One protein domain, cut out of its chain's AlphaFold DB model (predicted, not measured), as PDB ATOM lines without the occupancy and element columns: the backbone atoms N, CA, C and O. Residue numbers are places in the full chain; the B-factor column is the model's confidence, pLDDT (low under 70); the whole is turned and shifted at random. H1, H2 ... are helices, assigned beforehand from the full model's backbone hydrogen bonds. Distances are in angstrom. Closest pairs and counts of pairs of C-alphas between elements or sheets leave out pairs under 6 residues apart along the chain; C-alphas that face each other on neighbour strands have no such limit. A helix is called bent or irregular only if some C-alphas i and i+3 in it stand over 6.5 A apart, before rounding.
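This is residues 30 to 127 of the 131 residues of an uncharacterized protein of Aegilops tauschii (UniProt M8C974). Look for a long helix, H4, and a second long helix, H1, kept apart from each other, with the short helix H3 between them and touching both; H2 lies beyond the last residue of H1 and touches no helix. Residues 30 to 36 and 118 to 127 stick out free and make much of the length. The printed part has 98 residues, with four named helices in the order H1, H2, H3, H4 and no named strand, and its class is all helix. The whole is loose, with a radius of gyration of the C-alphas of 16.9 A, and only just flat, spanning 62 by 31 by 17 A.

Find C-alpha 97 at (-15.649, 30.198, 4.449); from there H4, the longest helix, runs through residues 97 to 127 over 45.6 A, to C-alpha 127 at (13.749, -4.589, 5.520). H3 holds residues 81 to 92 and is 17.1 A long. For H1, residues 31 to 56, start at C-alpha 31 at (-32.190, 37.737, 5.983) and go 37.1 A to C-alpha 56. H2 then takes residues 60 to 69.

Near residue 104 you will find a kink of 33 degrees in H4, though no helix here is bent. With residues 100 to 110 alone, H4 touches H3, and the closest C-alphas are those of Lys 83 and Tyr 106, 5.5 A apart. The two run opposite ways at a steep tilt of 68 degrees, only just short of about perpendicular. H1 touches H3 with residues 44 to 52 alone; look at Gly 48 and Leu 86, whose C-alphas are the closest, 6.1 A apart. These two also run opposite ways, at a tilt of 37 degrees that is only just steep. H1 and H4 are apart, and H2 is apart from H3 and H4. H1 and H2 are only just apart, their closest C-alphas 8.5 A from each other. In H1 and H2 every O i to N i+4 pair is within hydrogen-bond range; in H3 it is 7 of 8 and in H4 19 of 27.

The two C-alphas farthest apart are those of Gln 31 and Asp 127, at 62.5 A. Without the stretches that stand free, the body has 81 residues, spans 39 by 29 by 18 A and has a radius of gyration of 13.5 A. The printed part has no cut. The links H1 to H2 and H3 to H4 are tight, while H2 to H3, with 11 residues, is long. The mean pLDDT of the printed part is 86.3, and residues 116 to 127 are under 70.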
ATOM      1  N   THR A  30     -29.858  37.304   1.694       90.25
ATOM      2  CA  THR A  30     -31.202  37.388   2.285       90.25
ATOM      3  C   THR A  30     -31.123  37.314   3.814       90.25
ATOM      4  O   THR A  30     -30.141  36.827   4.379       90.25
ATOM      5  N   GLN A  31     -32.155  37.789   4.516       89.06
ATOM      6  CA  GLN A  31     -32.190  37.737   5.983       89.06
ATOM      7  C   GLN A  31     -32.072  36.298   6.509       89.06
ATOM      8  O   GLN A  31     -31.306  36.053   7.436       89.06
ATOM      9  N   ALA A  32     -32.740  35.339   5.863       89.38
ATOM     10  CA  ALA A  32     -32.640  33.922   6.208       89.38
ATOM     11  C   ALA A  32     -31.203  33.384   6.065       89.38
ATOM     12  O   ALA A  32     -30.708  32.709   6.962       89.38
ATOM     13  N   GLN A  33     -30.494  33.746   4.987       90.19
ATOM     14  CA  GLN A  33     -29.088  33.365   4.808       90.19
ATOM     15  C   GLN A  33     -28.184  33.977   5.882       90.19
ATOM     16  O   GLN A  33     -27.277  33.311   6.372       90.19
ATOM     17  N   LYS A  34     -28.423  35.236   6.274       89.81
ATOM     18  CA  LYS A  34     -27.667  35.881   7.360       89.81
ATOM     19  C   LYS A  34     -27.868  35.154   8.692       89.81
ATOM     20  O   LYS A  34     -26.883  34.907   9.381       89.81
ATOM     21  N   VAL A  35     -29.105  34.772   9.017       92.81
ATOM     22  CA  VAL A  35     -29.421  34.006  10.235       92.81
ATOM     23  C   VAL A  35     -28.755  32.631  10.202       92.81
ATOM     24  O   VAL A  35     -28.105  32.256  11.172       92.81
ATOM     25  N   ALA A  36     -28.835  31.911   9.080       91.69
ATOM     26  CA  ALA A  36     -28.192  30.606   8.936       91.69
ATOM     27  C   ALA A  36     -26.664  30.690   9.112       91.69
ATOM     28  O   ALA A  36     -26.077  29.877   9.821       91.69
ATOM     29  N   LEU A  37     -26.020  31.712   8.535       91.50
ATOM     30  CA  LEU A  37     -24.582  31.950   8.715       91.50
ATOM     31  C   LEU A  37     -24.224  32.244  10.178       91.50
ATOM     32  O   LEU A  37     -23.213  31.749  10.668       91.50
ATOM     33  N   GLN A  38     -25.043  33.028  10.884       91.88
ATOM     34  CA  GLN A  38     -24.837  33.304  12.308       91.88
ATOM     35  C   GLN A  38     -25.007  32.046  13.162       91.88
ATOM     36  O   GLN A  38     -24.202  31.811  14.059       91.88
ATOM     37  N   GLN A  39     -26.012  31.219  12.871       94.19
ATOM     38  CA  GLN A  39     -26.227  29.951  13.567       94.19
ATOM     39  C   GLN A  39     -25.071  28.973  13.339       94.19
ATOM     40  O   GLN A  39     -24.585  28.387  14.303       94.19
ATOM     41  N   ALA A  40     -24.587  28.844  12.100       92.69
ATOM     42  CA  ALA A  40     -23.430  28.007  11.783       92.69
ATOM     43  C   ALA A  40     -22.163  28.485  12.510       92.69
ATOM     44  O   ALA A  40     -21.463  27.684  13.126       92.69
ATOM     45  N   LEU A  41     -21.908  29.800  12.519       93.44
ATOM     46  CA  LEU A  41     -20.783  30.381  13.252       93.44
ATOM     47  C   LEU A  41     -20.880  30.110  14.758       93.44
ATOM     48  O   LEU A  41     -19.896  29.708  15.373       93.44
ATOM     49  N   LEU A  42     -22.058  30.312  15.352       95.75
ATOM     50  CA  LEU A  42     -22.283  30.051  16.773       95.75
ATOM     51  C   LEU A  42     -22.084  28.574  17.116       95.75
ATOM     52  O   LEU A  42     -21.455  28.275  18.126       95.75
ATOM     53  N   ALA A  43     -22.581  27.662  16.278       95.94
ATOM     54  CA  ALA A  43     -22.400  26.228  16.472       95.94
ATOM     55  C   ALA A  43     -20.914  25.844  16.447       95.94
ATOM     56  O   ALA A  43     -20.449  25.164  17.358       95.94
ATOM     57  N   PHE A  44     -20.160  26.341  15.462       95.88
ATOM     58  CA  PHE A  44     -18.722  26.099  15.365       95.88
ATOM     59  C   PHE A  44     -17.952  26.648  16.574       95.88
ATOM     60  O   PHE A  44     -17.179  25.922  17.193       95.88
ATOM     61  N   LEU A  45     -18.187  27.910  16.952       94.62
ATOM     62  CA  LEU A  45     -17.500  28.534  18.089       94.62
ATOM     63  C   LEU A  45     -17.830  27.838  19.411       94.62
ATOM     64  O   LEU A  45     -16.943  27.649  20.239       94.62
ATOM     65  N   LYS A  46     -19.093  27.442  19.604       96.94
ATOM     66  CA  LYS A  46     -19.524  26.727  20.804       96.94
ATOM     67  C   LYS A  46     -18.842  25.364  20.900       96.94
ATOM     68  O   LYS A  46     -18.239  25.082  21.929       96.94
ATOM     69  N   ALA A  47     -18.874  24.577  19.826       97.00
ATOM     70  CA  ALA A  47     -18.230  23.269  19.792       97.00
ATOM     71  C   ALA A  47     -16.712  23.373  20.005       97.00
ATOM     72  O   ALA A  47     -16.152  22.629  20.799       97.00
ATOM     73  N   GLY A  48     -16.050  24.344  19.365       95.38
ATOM     74  CA  GLY A  48     -14.613  24.562  19.541       95.38
ATOM     75  C   GLY A  48     -14.241  24.971  20.967       95.38
ATOM     76  O   GLY A  48     -13.219  24.537  21.490       95.38
ATOM     77  N   PHE A  49     -15.075  25.779  21.622       94.75
ATOM     78  CA  PHE A  49     -14.843  26.192  23.004       94.75
ATOM     79  C   PHE A  49     -15.116  25.074  24.016       94.75
ATOM     80  O   PHE A  49     -14.387  24.951  24.998       94.75
ATOM     81  N   GLU A  50     -16.154  24.268  23.794       95.88
ATOM     82  CA  GLU A  50     -16.443  23.084  24.611       95.88
ATOM     83  C   GLU A  50     -15.317  22.053  24.493       95.88
ATOM     84  O   GLU A  50     -14.823  21.576  25.512       95.88
ATOM     85  N   ASP A  51     -14.837  21.796  23.276       94.62
ATOM     86  CA  ASP A  51     -13.698  20.912  23.030       94.62
ATOM     87  C   ASP A  51     -12.407  21.427  23.692       94.62
ATOM     88  O   ASP A  51     -11.731  20.684  24.402       94.62
ATOM     89  N   TYR A  52     -12.106  22.723  23.549       91.06
ATOM     90  CA  TYR A  52     -10.940  23.341  24.183       91.06
ATOM     91  C   TYR A  52     -10.995  23.282  25.712       91.06
ATOM     92  O   TYR A  52      -9.970  23.069  26.351       91.06
ATOM     93  N   LYS A  53     -12.176  23.460  26.316       92.81
ATOM     94  CA  LYS A  53     -12.343  23.302  27.767       92.81
ATOM     95  C   LYS A  53     -12.029  21.884  28.214       92.81
ATOM     96  O   LYS A  53     -11.276  21.725  29.162       92.81
ATOM     97  N   LEU A  54     -12.571  20.884  27.517       90.31
ATOM     98  CA  LEU A  54     -12.305  19.480  27.828       90.31
ATOM     99  C   LEU A  54     -10.817  19.150  27.715       90.31
ATOM    100  O   LEU A  54     -10.300  18.427  28.554       90.31
ATOM    101  N   TYR A  55     -10.137  19.697  26.707       87.88
ATOM    102  CA  TYR A  55      -8.693  19.544  26.553       87.88
ATOM    103  C   TYR A  55      -7.909  20.245  27.668       87.88
ATOM    104  O   TYR A  55      -7.054  19.636  28.289       87.88
ATOM    105  N   ARG A  56      -8.220  21.510  27.963       86.81
ATOM    106  CA  ARG A  56      -7.532  22.289  29.005       86.81
ATOM    107  C   ARG A  56      -7.720  21.696  30.403       86.81
ATOM    108  O   ARG A  56      -6.838  21.822  31.242       86.81
ATOM    109  N   ASP A  57      -8.899  21.144  30.673       88.00
ATOM    110  CA  ASP A  57      -9.227  20.562  31.973       88.00
ATOM    111  C   ASP A  57      -8.686  19.120  32.110       88.00
ATOM    112  O   ASP A  57      -8.735  18.562  33.203       88.00
ATOM    113  N   ARG A  58      -8.172  18.526  31.022       84.62
ATOM    114  CA  ARG A  58      -7.484  17.230  31.007       84.62
ATOM    115  C   ARG A  58      -6.002  17.422  31.340       84.62
ATOM    116  O   ARG A  58      -5.383  18.392  30.913       84.62
ATOM    117  N   GLU A  59      -5.428  16.484  32.085       80.38
ATOM    118  CA  GLU A  59      -3.995  16.490  32.390       80.38
ATOM    119  C   GLU A  59      -3.170  16.049  31.167       80.38
ATOM    120  O   GLU A  59      -3.536  15.097  30.476       80.38
ATOM    121  N   ASP A  60      -2.027  16.702  30.918       80.75
ATOM    122  CA  ASP A  60      -1.147  16.385  29.779       80.75
ATOM    123  C   ASP A  60      -0.741  14.897  29.749       80.75
ATOM    124  O   ASP A  60      -0.626  14.295  28.680       80.75
ATOM    125  N   GLU A  61      -0.567  14.273  30.921       83.19
ATOM    126  CA  GLU A  61      -0.246  12.845  31.045       83.19
ATOM    127  C   GLU A  61      -1.368  11.934  30.525       83.19
ATOM    128  O   GLU A  61      -1.082  10.910  29.902       83.19
ATOM    129  N   GLU A  62      -2.638  12.308  30.708       87.25
ATOM    130  CA  GLU A  62      -3.776  11.529  30.209       87.25
ATOM    131  C   GLU A  62      -3.857  11.557  28.676       87.25
ATOM    132  O   GLU A  62      -4.151  10.532  28.053       87.25
ATOM    133  N   GLU A  63      -3.566  12.708  28.061       86.25
ATOM    134  CA  GLU A  63      -3.509  12.865  26.601       86.25
ATOM    135  C   GLU A  63      -2.338  12.046  26.028       86.25
ATOM    136  O   GLU A  63      -2.516  11.253  25.101       86.25
ATOM    137  N   VAL A  64      -1.151  12.144  26.637       88.69
ATOM    138  CA  VAL A  64       0.031  11.346  26.266       88.69
ATOM    139  C   VAL A  64      -0.251   9.843  26.375       88.69
ATOM    140  O   VAL A  64       0.132   9.072  25.490       88.69
ATOM    141  N   GLU A  65      -0.941   9.403  27.429       91.69
ATOM    142  CA  GLU A  65      -1.318   8.000  27.622       91.69
ATOM    143  C   GLU A  65      -2.370   7.535  26.598       91.69
ATOM    144  O   GLU A  65      -2.349   6.385  26.159       91.69
ATOM    145  N   GLU A  66      -3.287   8.406  26.165       89.88
ATOM    146  CA  GLU A  66      -4.210   8.128  25.055       89.88
ATOM    147  C   GLU A  66      -3.439   7.871  23.750       89.88
ATOM    148  O   GLU A  66      -3.646   6.842  23.099       89.88
ATOM    149  N   TYR A  67      -2.472   8.732  23.421       90.00
ATOM    150  CA  TYR A  67      -1.604   8.556  22.254       90.00
ATOM    151  C   TYR A  67      -0.711   7.309  22.362       90.00
ATOM    152  O   TYR A  67      -0.531   6.589  21.374       90.00
ATOM    153  N   ARG A  68      -0.191   6.997  23.556       91.19
ATOM    154  CA  ARG A  68       0.566   5.762  23.828       91.19
ATOM    155  C   ARG A  68      -0.292   4.521  23.600       91.19
ATOM    156  O   ARG A  68       0.129   3.631  22.862       91.19
ATOM    157  N   ARG A  69      -1.506   4.480  24.159       91.94
ATOM    158  CA  ARG A  69      -2.460   3.373  23.962       91.94
ATOM    159  C   ARG A  69      -2.877   3.209  22.504       91.94
ATOM    160  O   ARG A  69      -3.074   2.084  22.058       91.94
ATOM    161  N   ALA A  70      -2.965   4.304  21.752       88.38
ATOM    162  CA  ALA A  70      -3.246   4.275  20.320       88.38
ATOM    163  C   ALA A  70      -2.038   3.863  19.453       88.38
ATOM    164  O   ALA A  70      -2.187   3.742  18.238       88.38
ATOM    165  N   GLY A  71      -0.843   3.679  20.033       87.31
ATOM    166  CA  GLY A  71       0.392   3.423  19.281       87.31
ATOM    167  C   GLY A  71       0.881   4.631  18.468       87.31
ATOM    168  O   GLY A  71       1.722   4.485  17.585       87.31
ATOM    169  N   LYS A  72       0.363   5.829  18.761       87.31
ATOM    170  CA  LYS A  72       0.606   7.077  18.022       87.31
ATOM    171  C   LYS A  72       1.418   8.097  18.815       87.31
ATOM    172  O   LYS A  72       1.471   9.260  18.451       87.31
ATOM    173  N   LEU A  73       2.081   7.682  19.894       89.00
ATOM    174  CA  LEU A  73       2.868   8.601  20.725       89.00
ATOM    175  C   LEU A  73       3.932   9.382  19.932       89.00
ATOM    176  O   LEU A  73       4.229  10.516  20.274       89.00
ATOM    177  N   HIS A  74       4.458   8.805  18.850       84.00
ATOM    178  CA  HIS A  74       5.420   9.465  17.964       84.00
ATOM    179  C   HIS A  74       4.841  10.654  17.178       84.00
ATOM    180  O   HIS A  74       5.613  11.494  16.733       84.00
ATOM    181  N   THR A  75       3.515  10.745  17.022       87.19
ATOM    182  CA  THR A  75       2.833  11.860  16.341       87.19
ATOM    183  C   THR A  75       2.263  12.892  17.318       87.19
ATOM    184  O   THR A  75       1.645  13.873  16.895       87.19
ATOM    185  N   TYR A  76       2.406  12.661  18.629       88.75
ATOM    186  CA  TYR A  76       1.932  13.591  19.645       88.75
ATOM    187  C   TYR A  76       2.817  14.837  19.668       88.75
ATOM    188  O   TYR A  76       4.020  14.751  19.909       88.75
ATOM    189  N   ASP A  77       2.202  15.997  19.446       89.62
ATOM    190  CA  ASP A  77       2.862  17.298  19.516       89.62
ATOM    191  C   ASP A  77       1.917  18.294  20.212       89.62
ATOM    192  O   ASP A  77       0.912  18.700  19.608       89.62
ATOM    193  N   PRO A  78       2.215  18.711  21.459       88.00
ATOM    194  CA  PRO A  78       1.335  19.581  22.235       88.00
ATOM    195  C   PRO A  78       1.098  20.947  21.567       88.00
ATOM    196  O   PRO A  78       0.034  21.536  21.745       88.00
ATOM    197  N   ASP A  79       2.021  21.433  20.728       89.38
ATOM    198  CA  ASP A  79       1.857  22.703  20.007       89.38
ATOM    199  C   ASP A  79       0.926  22.568  18.785       89.38
ATOM    200  O   ASP A  79       0.342  23.553  18.296       89.38
ATOM    201  N   LYS A  80       0.774  21.344  18.260       90.00
ATOM    202  CA  LYS A  80      -0.125  21.021  17.141       90.00
ATOM    203  C   LYS A  80      -1.483  20.495  17.613       90.00
ATOM    204  O   LYS A  80      -2.467  20.712  16.901       90.00
ATOM    205  N   GLU A  81      -1.584  19.870  18.786       91.06
ATOM    206  CA  GLU A  81      -2.830  19.251  19.267       91.06
ATOM    207  C   GLU A  81      -4.039  20.202  19.313       91.06
ATOM    208  O   GLU A  81      -5.083  19.847  18.750       91.06
ATOM    209  N   PRO A  82      -3.939  21.445  19.829       91.44
ATOM    210  CA  PRO A  82      -5.062  22.385  19.792       91.44
ATOM    211  C   PRO A  82      -5.564  22.671  18.368       91.44
ATOM    212  O   PRO A  82      -6.760  22.867  18.138       91.44
ATOM    213  N   LYS A  83      -4.661  22.668  17.377       92.06
ATOM    214  CA  LYS A  83      -4.996  22.899  15.964       92.06
ATOM    215  C   LYS A  83      -5.662  21.669  15.349       92.06
ATOM    216  O   LYS A  83      -6.688  21.814  14.681       92.06
ATOM    217  N   LYS A  84      -5.129  20.470  15.612       91.69
ATOM    218  CA  LYS A  84      -5.714  19.185  15.182       91.69
ATOM    219  C   LYS A  84      -7.128  19.014  15.740       91.69
ATOM    220  O   LYS A  84      -8.053  18.683  14.997       91.69
ATOM    221  N   ARG A  85      -7.320  19.312  17.026       92.56
ATOM    222  CA  ARG A  85      -8.627  19.319  17.699       92.56
ATOM    223  C   ARG A  85      -9.617  20.272  17.035       92.56
ATOM    224  O   ARG A  85     -10.700  19.847  16.631       92.56
ATOM    225  N   LEU A  86      -9.215  21.517  16.781       93.62
ATOM    226  CA  LEU A  86     -10.066  22.477  16.076       93.62
ATOM    227  C   LEU A  86     -10.414  22.030  14.643       93.62
ATOM    228  O   LEU A  86     -11.540  22.239  14.191       93.62
ATOM    229  N   ALA A  87      -9.485  21.380  13.932       93.81
ATOM    230  CA  ALA A  87      -9.754  20.801  12.614       93.81
ATOM    231  C   ALA A  87     -10.785  19.659  12.681       93.81
ATOM    232  O   ALA A  87     -11.676  19.592  11.833       93.81
ATOM    233  N   ARG A  88     -10.726  18.798  13.709       94.06
ATOM    234  CA  ARG A  88     -11.743  17.757  13.963       94.06
ATOM    235  C   ARG A  88     -13.116  18.381  14.241       94.06
ATOM    236  O   ARG A  88     -14.101  17.954  13.643       94.06
ATOM    237  N   VAL A  89     -13.177  19.441  15.051       95.44
ATOM    238  CA  VAL A  89     -14.418  20.200  15.297       95.44
ATOM    239  C   VAL A  89     -14.983  20.776  13.999       95.44
ATOM    240  O   VAL A  89     -16.177  20.650  13.745       95.44
ATOM    241  N   ALA A  90     -14.144  21.357  13.140       93.94
ATOM    242  CA  ALA A  90     -14.582  21.947  11.876       93.94
ATOM    243  C   ALA A  90     -15.152  20.928  10.874       93.94
ATOM    244  O   ALA A  90     -15.987  21.297  10.048       93.94
ATOM    245  N   LYS A  91     -14.742  19.652  10.949       91.56
ATOM    246  CA  LYS A  91     -15.350  18.566  10.157       91.56
ATOM    247  C   LYS A  91     -16.804  18.298  10.574       91.56
ATOM    248  O   LYS A  91     -17.620  17.963   9.722       91.56
ATOM    249  N   LEU A  92     -17.130  18.458  11.862       93.31
ATOM    250  CA  LEU A  92     -18.475  18.243  12.421       93.31
ATOM    251  C   LEU A  92     -19.345  19.507  12.377       93.31
ATOM    252  O   LEU A  92     -20.552  19.437  12.154       93.31
ATOM    253  N   HIS A  93     -18.720  20.666  12.570       93.25
ATOM    254  CA  HIS A  93     -19.351  21.978  12.586       93.25
ATOM    255  C   HIS A  93     -18.650  22.881  11.567       93.25
ATOM    256  O   HIS A  93     -17.724  23.607  11.933       93.25
ATOM    257  N   PRO A  94     -19.056  22.844  10.283       91.62
ATOM    258  CA  PRO A  94     -18.390  23.608   9.239       91.62
ATOM    259  C   PRO A  94     -18.349  25.110   9.563       91.62
ATOM    260  O   PRO A  94     -19.398  25.724   9.792       91.62
ATOM    261  N   PRO A  95     -17.153  25.720   9.593       89.25
ATOM    262  CA  PRO A  95     -16.988  27.130   9.894       89.25
ATOM    263  C   PRO A  95     -17.385  27.989   8.685       89.25
ATOM    264  O   PRO A  95     -17.588  27.504   7.571       89.25
ATOM    265  N   LEU A  96     -17.449  29.305   8.885       90.06
ATOM    266  CA  LEU A  96     -17.601  30.240   7.770       90.06
ATOM    267  C   LEU A  96     -16.402  30.147   6.814       90.06
ATOM    268  O   LEU A  96     -15.281  29.897   7.243       90.06
ATOM    269  N   GLU A  97     -16.627  30.415   5.530       88.19
ATOM    270  CA  GLU A  97     -15.649  30.198   4.449       88.19
ATOM    271  C   GLU A  97     -14.268  30.833   4.711       88.19
ATOM    272  O   GLU A  97     -13.248  30.154   4.630       88.19
ATOM    273  N   HIS A  98     -14.232  32.089   5.165       83.06
ATOM    274  CA  HIS A  98     -12.984  32.782   5.519       83.06
ATOM    275  C   HIS A  98     -12.234  32.152   6.711       83.06
ATOM    276  O   HIS A  98     -11.024  32.307   6.839       83.06
ATOM    277  N   MET A  99     -12.931  31.445   7.608       86.50
ATOM    278  CA  MET A  99     -12.306  30.672   8.687       86.50
ATOM    279  C   MET A  99     -11.889  29.281   8.205       86.50
ATOM    280  O   MET A  99     -10.862  28.767   8.647       86.50
ATOM    281  N   ALA A 100     -12.659  28.687   7.288       86.75
ATOM    282  CA  ALA A 100     -12.360  27.388   6.698       86.75
ATOM    283  C   ALA A 100     -10.979  27.385   6.033       86.75
ATOM    284  O   ALA A 100     -10.236  26.426   6.197       86.75
ATOM    285  N   GLU A 101     -10.590  28.469   5.356       86.50
ATOM    286  CA  GLU A 101      -9.242  28.614   4.783       86.50
ATOM    287  C   GLU A 101      -8.134  28.493   5.834       86.50
ATOM    288  O   GLU A 101      -7.182  27.740   5.644       86.50
ATOM    289  N   LYS A 102      -8.288  29.158   6.984       84.81
ATOM    290  CA  LYS A 102      -7.328  29.056   8.093       84.81
ATOM    291  C   LYS A 102      -7.292  27.648   8.693       84.81
ATOM    292  O   LYS A 102      -6.236  27.178   9.101       84.81
ATOM    293  N   ILE A 103      -8.436  26.971   8.737       90.38
ATOM    294  CA  ILE A 103      -8.576  25.625   9.308       90.38
ATOM    295  C   ILE A 103      -8.082  24.531   8.351       90.38
ATOM    296  O   ILE A 103      -7.607  23.493   8.812       90.38
ATOM    297  N   LYS A 104      -8.104  24.759   7.033       88.06
ATOM    298  CA  LYS A 104      -7.477  23.851   6.056       88.06
ATOM    299  C   LYS A 104      -6.000  23.625   6.380       88.06
ATOM    300  O   LYS A 104      -5.556  22.484   6.352       88.06
ATOM    301  N   LEU A 105      -5.278  24.667   6.808       86.56
ATOM    302  CA  LEU A 105      -3.889  24.530   7.265       86.56
ATOM    303  C   LEU A 105      -3.753  23.576   8.461       86.56
ATOM    304  O   LEU A 105      -2.745  22.903   8.599       86.56
ATOM    305  N   TYR A 106      -4.760  23.492   9.330       88.75
ATOM    306  CA  TYR A 106      -4.732  22.576  10.471       88.75
ATOM    307  C   TYR A 106      -5.124  21.150  10.098       88.75
ATOM    308  O   TYR A 106      -4.758  20.211  10.799       88.75
ATOM    309  N   THR A 107      -5.845  20.985   8.988       86.75
ATOM    310  CA  THR A 107      -6.172  19.663   8.445       86.75
ATOM    311  C   THR A 107      -4.906  18.956   7.965       86.75
ATOM    312  O   THR A 107      -4.793  17.756   8.169       86.75
ATOM    313  N   TYR A 108      -3.911  19.708   7.478       87.69
ATOM    314  CA  TYR A 108      -2.583  19.180   7.151       87.69
ATOM    315  C   TYR A 108      -1.923  18.453   8.332       87.69
ATOM    316  O   TYR A 108      -1.364  17.385   8.146       87.69
ATOM    317  N   TYR A 109      -2.050  18.957   9.566       85.56
ATOM    318  CA  TYR A 109      -1.489  18.268  10.738       85.56
ATOM    319  C   TYR A 109      -2.188  16.941  11.061       85.56
ATOM    320  O   TYR A 109      -1.627  16.126  11.778       85.56
ATOM    321  N   LEU A 110      -3.419  16.726  10.581       84.19
ATOM    322  CA  LEU A 110      -4.076  15.421  10.693       84.19
ATOM    323  C   LEU A 110      -3.552  14.445   9.634       84.19
ATOM    324  O   LEU A 110      -3.484  13.252   9.899       84.19
ATOM    325  N   GLU A 111      -3.221  14.954   8.448       83.38
ATOM    326  CA  GLU A 111      -2.705  14.172   7.321       83.38
ATOM    327  C   GLU A 111      -1.232  13.785   7.537       83.38
ATOM    328  O   GLU A 111      -0.874  12.634   7.312       83.38
ATOM    329  N   GLU A 112      -0.409  14.702   8.065       79.81
ATOM    330  CA  GLU A 112       0.997  14.469   8.444       79.81
ATOM    331  C   GLU A 112       1.130  13.255   9.382       79.81
ATOM    332  O   GLU A 112       1.913  12.350   9.109       79.81
ATOM    333  N   ASP A 113       0.286  13.166  10.418       80.94
ATOM    334  CA  ASP A 113       0.264  12.027  11.346       80.94
ATOM    335  C   ASP A 113      -0.057  10.682  10.651       80.94
ATOM    336  O   ASP A 113       0.409   9.622  11.078       80.94
ATOM    337  N   GLU A 114      -0.904  10.690   9.615       75.56
ATOM    338  CA  GLU A 114      -1.276   9.481   8.865       75.56
ATOM    339  C   GLU A 114      -0.171   9.048   7.898       75.56
ATOM    340  O   GLU A 114       0.069   7.847   7.725       75.56
ATOM    341  N   ASP A 115       0.501  10.011   7.272       72.50
ATOM    342  CA  ASP A 115       1.572   9.754   6.319       72.50
ATOM    343  C   ASP A 115       2.875   9.338   7.015       72.50
ATOM    344  O   ASP A 115       3.498   8.369   6.573       72.50
ATOM    345  N   ASP A 116       3.235   9.946   8.150       69.19
ATOM    346  CA  ASP A 116       4.384   9.521   8.963       69.19
ATOM    347  C   ASP A 116       4.230   8.066   9.431       69.19
ATOM    348  O   ASP A 116       5.167   7.263   9.336       69.19
ATOM    349  N   PHE A 117       3.019   7.680   9.843       64.56
ATOM    350  CA  PHE A 117       2.713   6.297  10.204       64.56
ATOM    351  C   PHE A 117       2.905   5.334   9.020       64.56
ATOM    352  O   PHE A 117       3.478   4.251   9.174       64.56
ATOM    353  N   ARG A 118       2.460   5.718   7.815       66.25
ATOM    354  CA  ARG A 118       2.648   4.907   6.600       66.25
ATOM    355  C   ARG A 118       4.124   4.768   6.242       66.25
ATOM    356  O   ARG A 118       4.565   3.657   5.964       66.25
ATOM    357  N   ILE A 119       4.883   5.863   6.257       65.06
ATOM    358  CA  ILE A 119       6.315   5.867   5.924       65.06
ATOM    359  C   ILE A 119       7.097   4.980   6.904       65.06
ATOM    360  O   ILE A 119       7.922   4.164   6.475       65.06
ATOM    361  N   GLY A 120       6.797   5.073   8.203       62.50
ATOM    362  CA  GLY A 120       7.388   4.205   9.222       62.50
ATOM    363  C   GLY A 120       7.089   2.723   8.974       62.50
ATOM    364  O   GLY A 120       7.999   1.894   9.015       62.50
ATOM    365  N   LEU A 121       5.840   2.385   8.633       64.12
ATOM    366  CA  LEU A 121       5.430   1.005   8.353       64.12
ATOM    367  C   LEU A 121       6.093   0.429   7.090       64.12
ATOM    368  O   LEU A 121       6.563  -0.708   7.110       64.12
ATOM    369  N   TYR A 122       6.174   1.200   6.001       63.62
ATOM    370  CA  TYR A 122       6.851   0.755   4.777       63.62
ATOM    371  C   TYR A 122       8.352   0.522   4.984       63.62
ATOM    372  O   TYR A 122       8.907  -0.388   4.371       63.62
ATOM    373  N   SER A 123       8.996   1.295   5.863       64.62
ATOM    374  CA  SER A 123      10.408   1.090   6.212       64.62
ATOM    375  C   SER A 123      10.619  -0.226   6.971       64.62
ATOM    376  O   SER A 123      11.542  -0.967   6.657       64.62
ATOM    377  N   LEU A 124       9.715  -0.571   7.895       63.94
ATOM    378  CA  LEU A 124       9.757  -1.835   8.644       63.94
ATOM    379  C   LEU A 124       9.519  -3.069   7.756       63.94
ATOM    380  O   LEU A 124      10.199  -4.076   7.914       63.94
ATOM    381  N   ILE A 125       8.579  -2.994   6.809       68.81
ATOM    382  CA  ILE A 125       8.265  -4.114   5.899       68.81
ATOM    383  C   ILE A 125       9.334  -4.258   4.797       68.81
ATOM    384  O   ILE A 125       9.635  -5.367   4.356       68.81
ATOM    385  N   GLY A 126       9.930  -3.152   4.340       58.81
ATOM    386  CA  GLY A 126      10.956  -3.154   3.290       58.81
ATOM    387  C   GLY A 126      12.274  -3.831   3.685       58.81
ATOM    388  O   GLY A 126      12.984  -4.326   2.803       58.81
ATOM    389  N   ASP A 127      12.576  -3.891   4.983       55.66
ATOM    390  CA  ASP A 127      13.749  -4.589   5.520       55.66
ATOM    391  C   ASP A 127      13.537  -6.114   5.613       55.66
ATOM    392  O   ASP A 127      14.496  -6.876   5.500       55.66
TER     393      ASP A 127